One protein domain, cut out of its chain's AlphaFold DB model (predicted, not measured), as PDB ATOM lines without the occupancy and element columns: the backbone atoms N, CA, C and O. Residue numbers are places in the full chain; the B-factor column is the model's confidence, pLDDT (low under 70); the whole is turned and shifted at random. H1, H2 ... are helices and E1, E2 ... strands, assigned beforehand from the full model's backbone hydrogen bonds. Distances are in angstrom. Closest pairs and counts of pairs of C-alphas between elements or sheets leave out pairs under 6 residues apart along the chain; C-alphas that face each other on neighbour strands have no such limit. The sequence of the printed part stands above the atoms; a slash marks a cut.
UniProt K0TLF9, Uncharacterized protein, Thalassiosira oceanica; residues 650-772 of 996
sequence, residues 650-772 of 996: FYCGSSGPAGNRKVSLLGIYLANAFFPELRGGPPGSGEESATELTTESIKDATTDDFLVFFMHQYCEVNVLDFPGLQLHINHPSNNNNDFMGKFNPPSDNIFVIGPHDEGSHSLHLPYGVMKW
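Overview. This is residues 650 to 772 of the 996 residues of an uncharacterized protein of Thalassiosira oceanica (UniProt K0TLF9). There is little regular structure: long loops surround one small sheet of four parallel strands, E1 E2 E3 E4 in order, with H1 over one face and H2 off the sheet. The 123 printed residues run H1 H2 E1 E2 E3 E4 H3, a mixed class whose named elements hold only 37. The whole is compact, with a radius of gyration of the C-alphas of 14.2 A and spans of 39 by 33 by 28 A.

Arrangement. H1, residues 666 to 674, is on the sheet at a height over the sheet of 9.1 A. H2, residues 697 to 700, is not on it. E1, residues 706 to 710, and E2, residues 725 to 729, are parallel, with N 707 and O 725 2.9 A apart. E3, residues 750 to 754, is parallel to E2, with N 751 and O 726 at 2.9 A, and to E4, residues 762 to 764, with N 763 and O 752 at 2.9 A. H3, residues 767 to 772, only just touches H1, with 3 pairs of C-alphas within 8 A, the closest those of Leu 666 and Lys 771, 7.2 A. In H1 and H3 every O i to N i+4 pair is within hydrogen-bond range; H2 is too short for one.

Along the chain. H1 begins at C-alpha 666 (-16.599, -9.546, -25.266) and is 12.6 A long; E1 is 13.6 A. H3 ends at C-alpha 772 (-19.414, -9.953, -15.877).

Size, cuts and confidence. The printed part has no cut. The links H1 to H2, E1 to E2 and E2 to E3 are long. Confidence is under 70 in 33 residues, among them 731 to 746.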
ATOM      1  N   PHE A 650      -8.927 -13.342 -35.229       91.81
ATOM      2  CA  PHE A 650      -9.999 -12.740 -36.011       91.81
ATOM      3  C   PHE A 650     -11.269 -12.605 -35.162       91.81
ATOM      4  O   PHE A 650     -11.537 -13.425 -34.282       91.81
ATOM      5  N   TYR A 651     -12.094 -11.600 -35.452       89.69
ATOM      6  CA  TYR A 651     -13.404 -11.420 -34.822       89.69
ATOM      7  C   TYR A 651     -14.455 -10.935 -35.829       89.69
ATOM      8  O   TYR A 651     -14.146 -10.185 -36.754       89.69
ATOM      9  N   CYS A 652     -15.721 -11.319 -35.651       81.69
ATOM     10  CA  CYS A 652     -16.818 -10.660 -36.370       81.69
ATOM     11  C   CYS A 652     -17.170  -9.327 -35.710       81.69
ATOM     12  O   CYS A 652     -17.254  -9.258 -34.490       81.69
ATOM     13  N   GLY A 653     -17.439  -8.287 -36.494       65.69
ATOM     14  CA  GLY A 653     -17.552  -6.914 -36.008       65.69
ATOM     15  C   GLY A 653     -18.610  -6.636 -34.937       65.69
ATOM     16  O   GLY A 653     -18.361  -6.634 -33.724       65.69
ATOM     17  N   SER A 654     -19.788  -6.216 -35.393       61.25
ATOM     18  CA  SER A 654     -20.578  -5.227 -34.655       61.25
ATOM     19  C   SER A 654     -22.048  -5.591 -34.474       61.25
ATOM     20  O   SER A 654     -22.664  -6.249 -35.309       61.25
ATOM     21  N   SER A 655     -22.623  -5.149 -33.357       54.19
ATOM     22  CA  SER A 655     -24.040  -5.307 -33.035       54.19
ATOM     23  C   SER A 655     -24.842  -4.057 -33.414       54.19
ATOM     24  O   SER A 655     -24.336  -2.930 -33.394       54.19
ATOM     25  N   GLY A 656     -26.116  -4.264 -33.757       51.75
ATOM     26  CA  GLY A 656     -27.073  -3.203 -34.083       51.75
ATOM     27  C   GLY A 656     -27.414  -3.065 -35.577       51.75
ATOM     28  O   GLY A 656     -26.776  -3.675 -36.441       51.75
ATOM     29  N   PRO A 657     -28.459  -2.275 -35.899       49.22
ATOM     30  CA  PRO A 657     -28.903  -2.049 -37.271       49.22
ATOM     31  C   PRO A 657     -27.849  -1.303 -38.103       49.22
ATOM     32  O   PRO A 657     -27.020  -0.555 -37.576       49.22
ATOM     33  N   ALA A 658     -27.902  -1.490 -39.424       48.88
ATOM     34  CA  ALA A 658     -26.982  -0.852 -40.361       48.88
ATOM     35  C   ALA A 658     -26.955   0.679 -40.179       48.88
ATOM     36  O   ALA A 658     -28.000   1.323 -40.100       48.88
ATOM     37  N   GLY A 659     -25.748   1.248 -40.101       46.41
ATOM     38  CA  GLY A 659     -25.517   2.686 -39.914       46.41
ATOM     39  C   GLY A 659     -25.326   3.162 -38.466       46.41
ATOM     40  O   GLY A 659     -24.885   4.289 -38.284       46.41
ATOM     41  N   ASN A 660     -25.597   2.344 -37.439       52.66
ATOM     42  CA  ASN A 660     -25.344   2.718 -36.033       52.66
ATOM     43  C   ASN A 660     -24.797   1.532 -35.212       52.66
ATOM     44  O   ASN A 660     -25.293   1.186 -34.138       52.66
ATOM     45  N   ARG A 661     -23.807   0.859 -35.805       58.38
ATOM     46  CA  ARG A 661     -23.196  -0.394 -35.351       58.38
ATOM     47  C   ARG A 661     -22.117  -0.149 -34.291       58.38
ATOM     48  O   ARG A 661     -21.267   0.717 -34.479       58.38
ATOM     49  N   LYS A 662     -22.110  -0.935 -33.208       59.72
ATOM     50  CA  LYS A 662     -21.058  -0.905 -32.169       59.72
ATOM     51  C   LYS A 662     -20.293  -2.225 -32.123       59.72
ATOM     52  O   LYS A 662     -20.908  -3.286 -32.080       59.72
ATOM     53  N   VAL A 663     -18.963  -2.163 -32.107       64.62
ATOM     54  CA  VAL A 663     -18.103  -3.344 -31.916       64.62
ATOM     55  C   VAL A 663     -18.310  -3.918 -30.509       64.62
ATOM     56  O   VAL A 663     -18.430  -3.163 -29.542       64.62
ATOM     57  N   SER A 664     -18.366  -5.247 -30.390       71.38
ATOM     58  CA  SER A 664     -18.441  -5.943 -29.099       71.38
ATOM     59  C   SER A 664     -17.087  -6.561 -28.757       71.38
ATOM     60  O   SER A 664     -16.638  -7.485 -29.427       71.38
ATOM     61  N   LEU A 665     -16.449  -6.077 -27.690       78.38
ATOM     62  CA  LEU A 665     -15.127  -6.554 -27.258       78.38
ATOM     63  C   LEU A 665     -15.178  -7.860 -26.440       78.38
ATOM     64  O   LEU A 665     -14.132  -8.439 -26.160       78.38
ATOM     65  N   LEU A 666     -16.378  -8.347 -26.092       80.50
ATOM     66  CA  LEU A 666     -16.599  -9.546 -25.266       80.50
ATOM     67  C   LEU A 666     -15.868 -10.783 -25.802       80.50
ATOM     68  O   LEU A 666     -15.235 -11.494 -25.027       80.50
ATOM     69  N   GLY A 667     -15.942 -11.028 -27.115       84.94
ATOM     70  CA  GLY A 667     -15.262 -12.166 -27.736       84.94
ATOM     71  C   GLY A 667     -13.742 -12.056 -27.631       84.94
ATOM     72  O   GLY A 667     -13.089 -13.014 -27.232       84.94
ATOM     73  N   ILE A 668     -13.199 -10.867 -27.903       86.00
ATOM     74  CA  ILE A 668     -11.760 -10.591 -27.841       86.00
ATOM     75  C   ILE A 668     -11.253 -10.810 -26.407       86.00
ATOM     76  O   ILE A 668     -10.420 -11.679 -26.185       86.00
ATOM     77  N   TYR A 669     -11.841 -10.150 -25.400       86.56
ATOM     78  CA  TYR A 669     -11.415 -10.322 -24.002       86.56
ATOM     79  C   TYR A 669     -11.459 -11.778 -23.506       86.56
ATOM     80  O   TYR A 669     -10.625 -12.154 -22.686       86.56
ATOM     81  N   LEU A 670     -12.404 -12.597 -23.983       88.25
ATOM     82  CA  LEU A 670     -12.461 -14.027 -23.658       88.25
ATOM     83  C   LEU A 670     -11.392 -14.842 -24.401       88.25
ATOM     84  O   LEU A 670     -10.768 -15.712 -23.797       88.25
ATOM     85  N   ALA A 671     -11.145 -14.549 -25.680       89.62
ATOM     86  CA  ALA A 671     -10.109 -15.211 -26.467       89.62
ATOM     87  C   ALA A 671      -8.705 -14.930 -25.905       89.62
ATOM     88  O   ALA A 671      -7.974 -15.874 -25.628       89.62
ATOM     89  N   ASN A 672      -8.355 -13.666 -25.638       88.06
ATOM     90  CA  ASN A 672      -7.054 -13.298 -25.061       88.06
ATOM     91  C   ASN A 672      -6.838 -13.864 -23.642       88.06
ATOM     92  O   ASN A 672      -5.700 -14.106 -23.253       88.06
ATOM     93  N   ALA A 673      -7.907 -14.099 -22.870       88.69
ATOM     94  CA  ALA A 673      -7.811 -14.730 -21.551       88.69
ATOM     95  C   ALA A 673      -7.468 -16.225 -21.655       88.69
ATOM     96  O   ALA A 673      -6.543 -16.715 -21.003       88.69
ATOM     97  N   PHE A 674      -8.201 -16.954 -22.505       90.50
ATOM     98  CA  PHE A 674      -8.022 -18.393 -22.683       90.50
ATOM     99  C   PHE A 674      -6.765 -18.752 -23.496       90.50
ATOM    100  O   PHE A 674      -6.117 -19.766 -23.207       90.50
ATOM    101  N   PHE A 675      -6.401 -17.911 -24.467       90.75
ATOM    102  CA  PHE A 675      -5.314 -18.132 -25.424       90.75
ATOM    103  C   PHE A 675      -4.386 -16.899 -25.513       90.75
ATOM    104  O   PHE A 675      -4.392 -16.185 -26.520       90.75
ATOM    105  N   PRO A 676      -3.588 -16.607 -24.466       87.19
ATOM    106  CA  PRO A 676      -2.630 -15.497 -24.478       87.19
ATOM    107  C   PRO A 676      -1.520 -15.640 -25.539       87.19
ATOM    108  O   PRO A 676      -0.775 -14.693 -25.770       87.19
ATOM    109  N   GLU A 677      -1.394 -16.800 -26.192       85.81
ATOM    110  CA  GLU A 677      -0.504 -17.024 -27.336       85.81
ATOM    111  C   GLU A 677      -1.050 -16.521 -28.690       85.81
ATOM    112  O   GLU A 677      -0.313 -16.551 -29.676       85.81
ATOM    113  N   LEU A 678      -2.311 -16.075 -28.766       88.38
ATOM    114  CA  LEU A 678      -2.899 -15.511 -29.987       88.38
ATOM    115  C   LEU A 678      -2.588 -14.017 -30.133       88.38
ATOM    116  O   LEU A 678      -2.716 -13.237 -29.188       88.38
ATOM    117  N   ARG A 679      -2.261 -13.586 -31.355       88.38
ATOM    118  CA  ARG A 679      -1.989 -12.176 -31.666       88.38
ATOM    119  C   ARG A 679      -3.257 -11.424 -32.032       88.38
ATOM    120  O   ARG A 679      -3.868 -11.703 -33.062       88.38
ATOM    121  N   GLY A 680      -3.624 -10.442 -31.221       85.88
ATOM    122  CA  GLY A 680      -4.741  -9.546 -31.500       85.88
ATOM    123  C   GLY A 680      -5.420  -9.066 -30.225       85.88
ATOM    124  O   GLY A 680      -6.202  -9.799 -29.632       85.88
ATOM    125  N   GLY A 681      -5.140  -7.837 -29.803       83.44
ATOM    126  CA  GLY A 681      -5.817  -7.173 -28.691       83.44
ATOM    127  C   GLY A 681      -7.093  -6.424 -29.116       83.44
ATOM    128  O   GLY A 681      -7.404  -6.321 -30.309       83.44
ATOM    129  N   PRO A 682      -7.841  -5.844 -28.159       82.00
ATOM    130  CA  PRO A 682      -8.976  -4.970 -28.449       82.00
ATOM    131  C   PRO A 682      -8.563  -3.770 -29.328       82.00
ATOM    132  O   PRO A 682      -7.545  -3.136 -29.025       82.00
ATOM    133  N   PRO A 683      -9.333  -3.402 -30.373       75.12
ATOM    134  CA  PRO A 683      -9.021  -2.251 -31.219       75.12
ATOM    135  C   PRO A 683      -8.829  -0.956 -30.417       75.12
ATOM    136  O   PRO A 683      -9.717  -0.536 -29.675       75.12
ATOM    137  N   GLY A 684      -7.666  -0.319 -30.581       69.06
ATOM    138  CA  GLY A 684      -7.307   0.919 -29.876       69.06
ATOM    139  C   GLY A 684      -6.646   0.738 -28.501       69.06
ATOM    140  O   GLY A 684      -6.408   1.734 -27.824       69.06
ATOM    141  N   SER A 685      -6.317  -0.494 -28.096       66.00
ATOM    142  CA  SER A 685      -5.574  -0.798 -26.855       66.00
ATOM    143  C   SER A 685      -4.115  -0.316 -26.843       66.00
ATOM    144  O   SER A 685      -3.565  -0.082 -25.772       66.00
ATOM    145  N   GLY A 686      -3.497  -0.153 -28.018       58.72
ATOM    146  CA  GLY A 686      -2.070   0.164 -28.183       58.72
ATOM    147  C   GLY A 686      -1.207  -1.029 -28.616       58.72
ATOM    148  O   GLY A 686      -0.055  -0.832 -28.994       58.72
ATOM    149  N   GLU A 687      -1.773  -2.237 -28.620       67.31
ATOM    150  CA  GLU A 687      -1.138  -3.473 -29.095       67.31
ATOM    151  C   GLU A 687      -1.544  -3.808 -30.546       67.31
ATOM    152  O   GLU A 687      -2.416  -3.157 -31.138       67.31
ATOM    153  N   GLU A 688      -0.927  -4.844 -31.133       82.81
ATOM    154  CA  GLU A 688      -1.378  -5.438 -32.401       82.81
ATOM    155  C   GLU A 688      -2.851  -5.853 -32.251       82.81
ATOM    156  O   GLU A 688      -3.183  -6.691 -31.418       82.81
ATOM    157  N   SER A 689      -3.755  -5.208 -32.991       86.25
ATOM    158  CA  SER A 689      -5.202  -5.369 -32.799       86.25
ATOM    159  C   SER A 689      -5.747  -6.594 -33.536       86.25
ATOM    160  O   SER A 689      -5.279  -6.930 -34.621       86.25
ATOM    161  N   ALA A 690      -6.769  -7.239 -32.967       89.19
ATOM    162  CA  ALA A 690      -7.480  -8.342 -33.615       89.19
ATOM    163  C   ALA A 690      -8.069  -7.908 -34.973       89.19
ATOM    164  O   ALA A 690      -8.467  -6.754 -35.155       89.19
ATOM    165  N   THR A 691      -8.140  -8.836 -35.928       89.62
ATOM    166  CA  THR A 691      -8.567  -8.551 -37.310       89.62
ATOM    167  C   THR A 691     -10.079  -8.717 -37.467       89.62
ATOM    168  O   THR A 691     -10.622  -9.775 -37.155       89.62
ATOM    169  N   GLU A 692     -10.786  -7.697 -37.968       88.31
ATOM    170  CA  GLU A 692     -12.216  -7.839 -38.282       88.31
ATOM    171  C   GLU A 692     -12.392  -8.735 -39.518       88.31
ATOM    172  O   GLU A 692     -11.713  -8.545 -40.531       88.31
ATOM    173  N   LEU A 693     -13.278  -9.731 -39.437       88.06
ATOM    174  CA  LEU A 693     -13.496 -10.716 -40.495       88.06
ATOM    175  C   LEU A 693     -14.419 -10.158 -41.597       88.06
ATOM    176  O   LEU A 693     -15.638 -10.059 -41.422       88.06
ATOM    177  N   THR A 694     -13.825  -9.821 -42.743       88.38
ATOM    178  CA  THR A 694     -14.471  -9.195 -43.909       88.38
ATOM    179  C   THR A 694     -14.218  -9.992 -45.191       88.38
ATOM    180  O   THR A 694     -13.413 -10.923 -45.219       88.38
ATOM    181  N   THR A 695     -14.855  -9.585 -46.292       86.25
ATOM    182  CA  THR A 695     -14.640 -10.129 -47.649       86.25
ATOM    183  C   THR A 695     -13.212  -9.886 -48.160       86.25
ATOM    184  O   THR A 695     -12.816 -10.429 -49.192       86.25
ATOM    185  N   GLU A 696     -12.415  -9.068 -47.470       87.25
ATOM    186  CA  GLU A 696     -10.994  -8.875 -47.752       87.25
ATOM    187  C   GLU A 696     -10.119  -9.704 -46.814       87.25
ATOM    188  O   GLU A 696      -9.375 -10.547 -47.309       87.25
ATOM    189  N   SER A 697     -10.266  -9.560 -45.493       90.19
ATOM    190  CA  SER A 697      -9.370 -10.207 -44.522       90.19
ATOM    191  C   SER A 697      -9.479 -11.736 -44.479       90.19
ATOM    192  O   SER A 697      -8.497 -12.399 -44.156       90.19
ATOM    193  N   ILE A 698     -10.616 -12.325 -44.879       90.94
ATOM    194  CA  ILE A 698     -10.752 -13.789 -44.995       90.94
ATOM    195  C   ILE A 698      -9.807 -14.402 -46.046       90.94
ATOM    196  O   ILE A 698      -9.461 -15.575 -45.941       90.94
ATOM    197  N   LYS A 699      -9.350 -13.627 -47.042       89.94
ATOM    198  CA  LYS A 699      -8.417 -14.106 -48.083       89.94
ATOM    199  C   LYS A 699      -7.013 -14.364 -47.541       89.94
ATOM    200  O   LYS A 699      -6.292 -15.181 -48.106       89.94
ATOM    201  N   ASP A 700      -6.657 -13.673 -46.462       87.69
ATOM    202  CA  ASP A 700      -5.365 -13.785 -45.788       87.69
ATOM    203  C   ASP A 700      -5.419 -14.745 -44.587       87.69
ATOM    204  O   ASP A 700      -4.398 -14.933 -43.925       87.69
ATOM    205  N   ALA A 701      -6.584 -15.319 -44.263       90.69
ATOM    206  CA  ALA A 701      -6.777 -16.223 -43.131       90.69
ATOM    207  C   ALA A 701      -6.287 -17.649 -43.437       90.69
ATOM    208  O   ALA A 701      -6.449 -18.165 -44.544       90.69
ATOM    209  N   THR A 702      -5.711 -18.305 -42.433       90.81
ATOM    210  CA  THR A 702      -5.079 -19.628 -42.534       90.81
ATOM    211  C   THR A 702      -5.645 -20.607 -41.501       90.81
ATOM    212  O   THR A 702      -6.405 -20.221 -40.614       90.81
ATOM    213  N   THR A 703      -5.269 -21.885 -41.595       89.38
ATOM    214  CA  THR A 703      -5.615 -22.910 -40.590       89.38
ATOM    215  C   THR A 703      -5.050 -22.618 -39.202       89.38
ATOM    216  O   THR A 703      -5.579 -23.122 -38.215       89.38
ATOM    217  N   ASP A 704      -3.993 -21.807 -39.138       87.81
ATOM    218  CA  ASP A 704      -3.267 -21.498 -37.908       87.81
ATOM    219  C   ASP A 704      -3.855 -20.260 -37.203       87.81
ATOM    220  O   ASP A 704      -3.508 -19.967 -36.063       87.81
ATOM    221  N   ASP A 705      -4.759 -19.526 -37.860       92.44
ATOM    222  CA  ASP A 705      -5.477 -18.398 -37.269       92.44
ATOM    223  C   ASP A 705      -6.718 -18.859 -36.483       92.44
ATOM    224  O   ASP A 705      -7.229 -19.969 -36.648       92.44
ATOM    225  N   PHE A 706      -7.238 -17.986 -35.622       93.31
ATOM    226  CA  PHE A 706      -8.334 -18.298 -34.706       93.31
ATOM    227  C   PHE A 706      -9.459 -17.265 -34.827       93.31
ATOM    228  O   PHE A 706      -9.198 -16.067 -34.768       93.31
ATOM    229  N   LEU A 707     -10.715 -17.697 -34.948       91.44
ATOM    230  CA  LEU A 707     -11.887 -16.817 -35.010       91.44
ATOM    231  C   LEU A 707     -12.666 -16.834 -33.691       91.44
ATOM    232  O   LEU A 707     -13.062 -17.896 -33.217       91.44
ATOM    233  N   VAL A 708     -12.993 -15.660 -33.147       90.31
ATOM    234  CA  VAL A 708     -14.004 -15.527 -32.089       90.31
ATOM    235  C   VAL A 708     -15.281 -14.852 -32.601       90.31
ATOM    236  O   VAL A 708     -15.253 -13.783 -33.212       90.31
ATOM    237  N   PHE A 709     -16.427 -15.482 -32.338       85.94
ATOM    238  CA  PHE A 709     -17.742 -15.043 -32.805       85.94
ATOM    239  C   PHE A 709     -18.757 -15.032 -31.658       85.94
ATOM    240  O   PHE A 709     -19.137 -16.078 -31.140       85.94
ATOM    241  N   PHE A 710     -19.244 -13.853 -31.263       80.38
ATOM    242  CA  PHE A 710     -20.415 -13.735 -30.390       80.38
ATOM    243  C   PHE A 710     -21.676 -13.651 -31.255       80.38
ATOM    244  O   PHE A 710     -21.783 -12.749 -32.083       80.38
ATOM    245  N   MET A 711     -22.650 -14.546 -31.056       68.62
ATOM    246  CA  MET A 711     -23.715 -14.800 -32.046       68.62
ATOM    247  C   MET A 711     -24.563 -13.564 -32.435       68.62
ATOM    248  O   MET A 711     -25.118 -13.506 -33.529       68.62
ATOM    249  N   HIS A 712     -24.658 -12.544 -31.577       66.50
ATOM    250  CA  HIS A 712     -25.370 -11.293 -31.889       66.50
ATOM    251  C   HIS A 712     -24.519 -10.235 -32.633       66.50
ATOM    252  O   HIS A 712     -24.957  -9.089 -32.782       66.50
ATOM    253  N   GLN A 713     -23.308 -10.578 -33.082       72.12
ATOM    254  CA  GLN A 713     -22.492  -9.757 -33.981       72.12
ATOM    255  C   GLN A 713     -22.869 -10.005 -35.443       72.12
ATOM    256  O   GLN A 713     -23.153 -11.125 -35.857       72.12
ATOM    257  N   TYR A 714     -22.810  -8.951 -36.250       75.50
ATOM    258  CA  TYR A 714     -22.781  -9.076 -37.697       75.50
ATOM    259  C   TYR A 714     -21.371  -9.470 -38.155       75.50
ATOM    260  O   TYR A 714     -20.423  -8.708 -37.954       75.50
ATOM    261  N   CYS A 715     -21.257 -10.628 -38.802       77.62
ATOM    262  CA  CYS A 715     -20.150 -10.963 -39.694       77.62
ATOM    263  C   CYS A 715     -20.491 -10.475 -41.111       77.62
ATOM    264  O   CYS A 715     -21.652 -10.547 -41.521       77.62
ATOM    265  N   GLU A 716     -19.505  -9.995 -41.869       82.06
ATOM    266  CA  GLU A 716     -19.708  -9.643 -43.285       82.06
ATOM    267  C   GLU A 716     -19.732 -10.889 -44.185       82.06
ATOM    268  O   GLU A 716     -20.533 -10.980 -45.113       82.06
ATOM    269  N   VAL A 717     -18.883 -11.863 -43.851       83.38
ATOM    270  CA  VAL A 717     -18.763 -13.178 -44.493       83.38
ATOM    271  C   VAL A 717     -19.366 -14.279 -43.617       83.38
ATOM    272  O   VAL A 717     -19.613 -14.088 -42.425       83.38
ATOM    273  N   ASN A 718     -19.609 -15.449 -44.207       83.19
ATOM    274  CA  ASN A 718     -20.084 -16.626 -43.490       83.19
ATOM    275  C   ASN A 718     -18.960 -17.213 -42.616       83.19
ATOM    276  O   ASN A 718     -17.890 -17.540 -43.121       83.19
ATOM    277  N   VAL A 719     -19.202 -17.397 -41.313       85.38
ATOM    278  CA  VAL A 719     -18.186 -17.932 -40.381       85.38
ATOM    279  C   VAL A 719     -17.751 -19.359 -40.716       85.38
ATOM    280  O   VAL A 719     -16.626 -19.737 -40.406       85.38
ATOM    281  N   LEU A 720     -18.597 -20.143 -41.393       85.25
ATOM    282  CA  LEU A 720     -18.243 -21.501 -41.826       85.25
ATOM    283  C   LEU A 720     -17.170 -21.516 -42.929       85.25
ATOM    284  O   LEU A 720     -16.568 -22.558 -43.163       85.25
ATOM    285  N   ASP A 721     -16.913 -20.375 -43.577       87.62
ATOM    286  CA  ASP A 721     -15.887 -20.237 -44.614       87.62
ATOM    287  C   ASP A 721     -14.490 -19.961 -44.004       87.62
ATOM    288  O   ASP A 721     -13.491 -19.963 -44.726       87.62
ATOM    289  N   PHE A 722     -14.390 -19.711 -42.687       91.19
ATOM    290  CA  PHE A 722     -13.118 -19.438 -42.007       91.19
ATOM    291  C   PHE A 722     -12.322 -20.738 -41.748       91.19
ATOM    292  O   PHE A 722     -12.835 -21.633 -41.066       91.19
ATOM    293  N   PRO A 723     -11.069 -20.847 -42.240       89.06
ATOM    294  CA  PRO A 723     -10.332 -22.116 -42.300       89.06
ATOM    295  C   PRO A 723      -9.715 -22.575 -40.971       89.06
ATOM    296  O   PRO A 723      -9.400 -23.755 -40.828       89.06
ATOM    297  N   GLY A 724      -9.502 -21.657 -40.028       89.94
ATOM    298  CA  GLY A 724      -8.884 -21.937 -38.733       89.94
ATOM    299  C   GLY A 724      -9.867 -22.386 -37.650       89.94
ATOM    300  O   GLY A 724     -11.041 -22.668 -37.911       89.94
ATOM    301  N   LEU A 725      -9.384 -22.452 -36.410       91.75
ATOM    302  CA  LEU A 725     -10.170 -22.872 -35.245       91.75
ATOM    303  C   LEU A 725     -11.127 -21.751 -34.796       91.75
ATOM    304  O   LEU A 725     -10.795 -20.571 -34.919       91.75
ATOM    305  N   GLN A 726     -12.317 -22.087 -34.290       90.31
ATOM    306  CA  GLN A 726     -13.360 -21.099 -33.981       90.31
ATOM    307  C   GLN A 726     -13.960 -21.263 -32.578       90.31
ATOM    308  O   GLN A 726     -14.405 -22.347 -32.203       90.31
ATOM    309  N   LEU A 727     -14.077 -20.156 -31.842       90.19
ATOM    310  CA  LEU A 727     -14.822 -20.048 -30.585       90.19
ATOM    311  C   LEU A 727     -16.119 -19.260 -30.801       90.19
ATOM    312  O   LEU A 727     -16.102 -18.043 -30.999       90.19
ATOM    313  N   HIS A 728     -17.255 -19.948 -30.730       86.94
ATOM    314  CA  HIS A 728     -18.588 -19.351 -30.810       86.94
ATOM    315  C   HIS A 728     -19.147 -19.141 -29.396       86.94
ATOM    316  O   HIS A 728     -19.097 -20.030 -28.547       86.94
ATOM    317  N   ILE A 729     -19.680 -17.951 -29.124       84.38
ATOM    318  CA  ILE A 729     -20.086 -17.523 -27.780       84.38
ATOM    319  C   ILE A 729     -21.576 -17.180 -27.776       84.38
ATOM    320  O   ILE A 729     -22.037 -16.360 -28.576       84.38
ATOM    321  N   ASN A 730     -22.301 -17.763 -26.816       73.69
ATOM    322  CA  ASN A 730     -23.728 -17.549 -26.564       73.69
ATOM    323  C   ASN A 730     -24.595 -17.795 -27.815       73.69
ATOM    324  O   ASN A 730     -25.246 -16.883 -28.326       73.69
ATOM    325  N   HIS A 731     -24.564 -19.035 -28.315       60.00
ATOM    326  CA  HIS A 731     -25.129 -19.427 -29.608       60.00
ATOM    327  C   HIS A 731     -26.280 -20.455 -29.484       60.00
ATOM    328  O   HIS A 731     -26.026 -21.661 -29.484       60.00
ATOM    329  N   PRO A 732     -27.555 -20.021 -29.424       53.41
ATOM    330  CA  PRO A 732     -28.710 -20.874 -29.676       53.41
ATOM    331  C   PRO A 732     -29.130 -20.762 -31.151       53.41
ATOM    332  O   PRO A 732     -29.729 -19.765 -31.553       53.41
ATOM    333  N   SER A 733     -28.870 -21.798 -31.959       35.94
ATOM    334  CA  SER A 733     -29.414 -21.887 -33.322       35.94
ATOM    335  C   SER A 733     -30.382 -23.058 -33.488       35.94
ATOM    336  O   SER A 733     -30.007 -24.161 -33.880       35.94
ATOM    337  N   ASN A 734     -31.664 -22.767 -33.296       35.31
ATOM    338  CA  ASN A 734     -32.660 -23.002 -34.338       35.31
ATOM    339  C   ASN A 734     -33.831 -22.028 -34.147       35.31
ATOM    340  O   ASN A 734     -34.069 -21.532 -33.047       35.31
ATOM    341  N   ASN A 735     -34.565 -21.736 -35.224       34.94
ATOM    342  CA  ASN A 735     -35.537 -20.629 -35.310       34.94
ATOM    343  C   ASN A 735     -36.833 -20.798 -34.469       34.94
ATOM    344  O   ASN A 735     -37.836 -20.149 -34.757       34.94
ATOM    345  N   ASN A 736     -36.825 -21.658 -33.444       33.69
ATOM    346  CA  ASN A 736     -38.000 -22.123 -32.695       33.69
ATOM    347  C   ASN A 736     -37.941 -21.825 -31.177       33.69
ATOM    348  O   ASN A 736     -38.677 -22.449 -30.418       33.69
ATOM    349  N   ASN A 737     -37.082 -20.902 -30.722       38.75
ATOM    350  CA  ASN A 737     -36.781 -20.653 -29.294       38.75
ATOM    351  C   ASN A 737     -36.240 -21.890 -28.544       38.75
ATOM    352  O   ASN A 737     -36.412 -22.015 -27.332       38.75
ATOM    353  N   ASP A 738     -35.592 -22.810 -29.259       41.16
ATOM    354  CA  ASP A 738     -35.102 -24.065 -28.694       41.16
ATOM    355  C   ASP A 738     -33.708 -23.871 -28.073       41.16
ATOM    356  O   ASP A 738     -32.674 -24.066 -28.712       41.16
ATOM    357  N   PHE A 739     -33.690 -23.392 -26.826       48.59
ATOM    358  CA  PHE A 739     -32.467 -23.169 -26.043       48.59
ATOM    359  C   PHE A 739     -31.850 -24.470 -25.494       48.59
ATOM    360  O   PHE A 739     -30.749 -24.431 -24.952       48.59
ATOM    361  N   MET A 740     -32.556 -25.605 -25.569       48.12
ATOM    362  CA  MET A 740     -32.367 -26.742 -24.660       48.12
ATOM    363  C   MET A 740     -32.140 -28.063 -25.400       48.12
ATOM    364  O   MET A 740     -32.988 -28.954 -25.425       48.12
ATOM    365  N   GLY A 741     -30.938 -28.217 -25.954       47.31
ATOM    366  CA  GLY A 741     -30.483 -29.493 -26.492       47.31
ATOM    367  C   GLY A 741     -28.966 -29.585 -26.618       47.31
ATOM    368  O   GLY A 741     -28.240 -28.599 -26.471       47.31
ATOM    369  N   LYS A 742     -28.491 -30.789 -26.953       50.91
ATOM    370  CA  LYS A 742     -27.090 -31.041 -27.303       50.91
ATOM    371  C   LYS A 742     -26.730 -30.298 -28.583       50.91
ATOM    372  O   LYS A 742     -26.981 -30.788 -29.684       50.91
ATOM    373  N   PHE A 743     -26.136 -29.120 -28.431       57.75
ATOM    374  CA  PHE A 743     -25.607 -28.366 -29.554       57.75
ATOM    375  C   PHE A 743     -24.361 -29.067 -30.111       57.75
ATOM    376  O   PHE A 743     -23.264 -28.939 -29.569       57.75
ATOM    377  N   ASN A 744     -24.541 -29.806 -31.204       62.75
ATOM    378  CA  ASN A 744     -23.433 -30.241 -32.047       62.75
ATOM    379  C   ASN A 744     -23.101 -29.096 -33.020       62.75
ATOM    380  O   ASN A 744     -23.975 -28.737 -33.817       62.75
ATOM    381  N   PRO A 745     -21.885 -28.521 -32.991       69.00
ATOM    382  CA  PRO A 745     -21.487 -27.528 -33.979       69.00
ATOM    383  C   PRO A 745     -21.489 -28.100 -35.408       69.00
ATOM    384  O   PRO A 745     -21.312 -29.304 -35.595       69.00
ATOM    385  N   PRO A 746     -21.679 -27.248 -36.433       68.12
ATOM    386  CA  PRO A 746     -21.810 -27.688 -37.825       68.12
ATOM    387  C   PRO A 746     -20.482 -28.109 -38.482       68.12
ATOM    388  O   PRO A 746     -20.494 -28.522 -39.639       68.12
ATOM    389  N   SER A 747     -19.352 -27.985 -37.780       74.94
ATOM    390  CA  SER A 747     -18.015 -28.387 -38.226       74.94
ATOM    391  C   SER A 747     -17.102 -28.621 -37.016       74.94
ATOM    392  O   SER A 747     -17.239 -27.933 -36.004       74.94
ATOM    393  N   ASP A 748     -16.153 -29.555 -37.126       81.50
ATOM    394  CA  ASP A 748     -15.273 -29.971 -36.023       81.50
ATOM    395  C   ASP A 748     -14.303 -28.860 -35.565       81.50
ATOM    396  O   ASP A 748     -13.850 -28.865 -34.421       81.50
ATOM    397  N   ASN A 749     -14.008 -27.873 -36.423       86.00
ATOM    398  CA  ASN A 749     -13.191 -26.705 -36.067       86.00
ATOM    399  C   ASN A 749     -13.938 -25.654 -35.221       86.00
ATOM    400  O   ASN A 749     -13.332 -24.656 -34.838       86.00
ATOM    401  N   ILE A 750     -15.227 -25.851 -34.929       86.56
ATOM    402  CA  ILE A 750     -16.044 -24.931 -34.130       86.56
ATOM    403  C   ILE A 750     -16.236 -25.494 -32.720       86.56
ATOM    404  O   ILE A 750     -16.619 -26.649 -32.535       86.56
ATOM    405  N   PHE A 751     -16.029 -24.643 -31.719       88.38
ATOM    406  CA  PHE A 751     -16.275 -24.911 -30.307       88.38
ATOM    407  C   PHE A 751     -17.230 -23.868 -29.723       88.38
ATOM    408  O   PHE A 751     -17.111 -22.686 -30.047       88.38
ATOM    409  N   VAL A 752     -18.157 -24.272 -28.848       86.06
ATOM    410  CA  VAL A 752     -19.197 -23.364 -28.324       86.06
ATOM    411  C   VAL A 752     -19.180 -23.238 -26.801       86.06
ATOM    412  O   VAL A 752     -19.116 -24.234 -26.078       86.06
ATOM    413  N   ILE A 753     -19.277 -21.996 -26.318       87.38
ATOM    414  CA  ILE A 753     -19.439 -21.660 -24.898       87.38
ATOM    415  C   ILE A 753     -20.747 -20.882 -24.692       87.38
ATOM    416  O   ILE A 753     -20.968 -19.834 -25.308       87.38
ATOM    417  N   GLY A 754     -21.606 -21.361 -23.790       83.19
ATOM    418  CA  GLY A 754     -22.885 -20.713 -23.499       83.19
ATOM    419  C   GLY A 754     -23.846 -21.533 -22.628       83.19
ATOM    420  O   GLY A 754     -23.454 -22.551 -22.051       83.19
ATOM    421  N   PRO A 755     -25.115 -21.092 -22.523       76.12
ATOM    422  CA  PRO A 755     -26.160 -21.745 -21.733       76.12
ATOM    423  C   PRO A 755     -26.787 -22.930 -22.493       76.12
ATOM    424  O   PRO A 755     -27.943 -22.887 -22.900       76.12
ATOM    425  N   HIS A 756     -25.999 -23.981 -22.719       76.00
ATOM    426  CA  HIS A 756     -26.397 -25.230 -23.384       76.00
ATOM    427  C   HIS A 756     -25.750 -26.438 -22.685       76.00
ATOM    428  O   HIS A 756     -24.918 -26.263 -21.791       76.00
ATOM    429  N   ASP A 757     -26.078 -27.661 -23.107       74.06
ATOM    430  CA  ASP A 757     -25.437 -28.883 -22.601       74.06
ATOM    431  C   ASP A 757     -23.909 -28.884 -22.820       74.06
ATOM    432  O   ASP A 757     -23.391 -28.363 -23.818       74.06
ATOM    433  N   GLU A 758     -23.174 -29.516 -21.900       81.31
ATOM    434  CA  GLU A 758     -21.734 -29.759 -22.034       81.31
ATOM    435  C   GLU A 758     -21.456 -31.051 -22.827       81.31
ATOM    436  O   GLU A 758     -22.053 -32.100 -22.577       81.31
ATOM    437  N   GLY A 759     -20.532 -30.977 -23.787       80.25
ATOM    438  CA  GLY A 759     -20.221 -32.048 -24.735       80.25
ATOM    439  C   GLY A 759     -18.735 -32.101 -25.097       80.25
ATOM    440  O   GLY A 759     -17.881 -31.637 -24.338       80.25
ATOM    441  N   SER A 760     -18.411 -32.675 -26.258       80.44
ATOM    442  CA  SER A 760     -17.044 -32.678 -26.799       80.44
ATOM    443  C   SER A 760     -16.649 -31.279 -27.275       80.44
ATOM    444  O   SER A 760     -15.786 -30.649 -26.670       80.44
ATOM    445  N   HIS A 761     -17.365 -30.751 -28.273       80.25
ATOM    446  CA  HIS A 761     -17.138 -29.418 -28.852       80.25
ATOM    447  C   HIS A 761     -17.996 -28.312 -28.198       80.25
ATOM    448  O   HIS A 761     -18.244 -27.263 -28.791       80.25
ATOM    449  N   SER A 762     -18.474 -28.537 -26.969       85.50
ATOM    450  CA  SER A 762     -19.255 -27.552 -26.217       85.50
ATOM    451  C   SER A 762     -18.892 -27.526 -24.728       85.50
ATOM    452  O   SER A 762     -18.521 -28.543 -24.127       85.50
ATOM    453  N   LEU A 763     -19.014 -26.355 -24.106       88.25
ATOM    454  CA  LEU A 763     -18.853 -26.152 -22.667       88.25
ATOM    455  C   LEU A 763     -19.977 -25.272 -22.118       88.25
ATOM    456  O   LEU A 763     -20.223 -24.170 -22.606       88.25
ATOM    457  N   HIS A 764     -20.646 -25.771 -21.081       86.62
ATOM    458  CA  HIS A 764     -21.695 -25.036 -20.393       86.62
ATOM    459  C   HIS A 764     -21.090 -23.891 -19.562       86.62
ATOM    460  O   HIS A 764     -20.276 -24.132 -18.662       86.62
ATOM    461  N   LEU A 765     -21.511 -22.654 -19.839       87.44
ATOM    462  CA  LEU A 765     -21.161 -21.459 -19.065       87.44
ATOM    463  C   LEU A 765     -22.271 -20.393 -19.188       87.44
ATOM    464  O   LEU A 765     -22.496 -19.882 -20.290       87.44
ATOM    465  N   PRO A 766     -22.958 -20.020 -18.091       86.81
ATOM    466  CA  PRO A 766     -24.029 -19.023 -18.127       86.81
ATOM    467  C   PRO A 766     -23.570 -17.643 -18.614       86.81
ATOM    468  O   PRO A 766     -22.500 -17.149 -18.248       86.81
ATOM    469  N   TYR A 767     -24.405 -16.991 -19.429       82.00
ATOM    470  CA  TYR A 767     -24.054 -15.751 -20.132       82.00
ATOM    471  C   TYR A 767     -23.631 -14.609 -19.193       82.00
ATOM    472  O   TYR A 767     -22.643 -13.924 -19.469       82.00
ATOM    473  N   GLY A 768     -24.313 -14.440 -18.057       83.50
ATOM    474  CA  GLY A 768     -24.003 -13.420 -17.054       83.50
ATOM    475  C   GLY A 768     -22.572 -13.502 -16.521       83.50
ATOM    476  O   GLY A 768     -21.957 -12.468 -16.288       83.50
ATOM    477  N   VAL A 769     -22.003 -14.708 -16.422       88.12
ATOM    478  CA  VAL A 769     -20.622 -14.934 -15.966       88.12
ATOM    479  C   VAL A 769     -19.612 -14.384 -16.979       88.12
ATOM    480  O   VAL A 769     -18.727 -13.602 -16.628       88.12
ATOM    481  N   MET A 770     -19.791 -14.718 -18.261       85.94
ATOM    482  CA  MET A 770     -18.981 -14.180 -19.364       85.94
ATOM    483  C   MET A 770     -19.135 -12.658 -19.495       85.94
ATOM    484  O   MET A 770     -18.166 -11.929 -19.721       85.94
ATOM    485  N   LYS A 771     -20.364 -12.159 -19.325       80.38
ATOM    486  CA  LYS A 771     -20.689 -10.733 -19.413       80.38
ATOM    487  C   LYS A 771     -20.110  -9.924 -18.248       80.38
ATOM    488  O   LYS A 771     -19.675  -8.784 -18.456       80.38
ATOM    489  N   TRP A 772     -20.068 -10.513 -17.054       82.12
ATOM    490  CA  TRP A 772     -19.414  -9.953 -15.877       82.12
ATOM    491  C   TRP A 772     -17.901  -9.854 -16.080       82.12
ATOM    492  O   TRP A 772     -17.364  -8.760 -15.935       82.12
TER     493      TRP A 772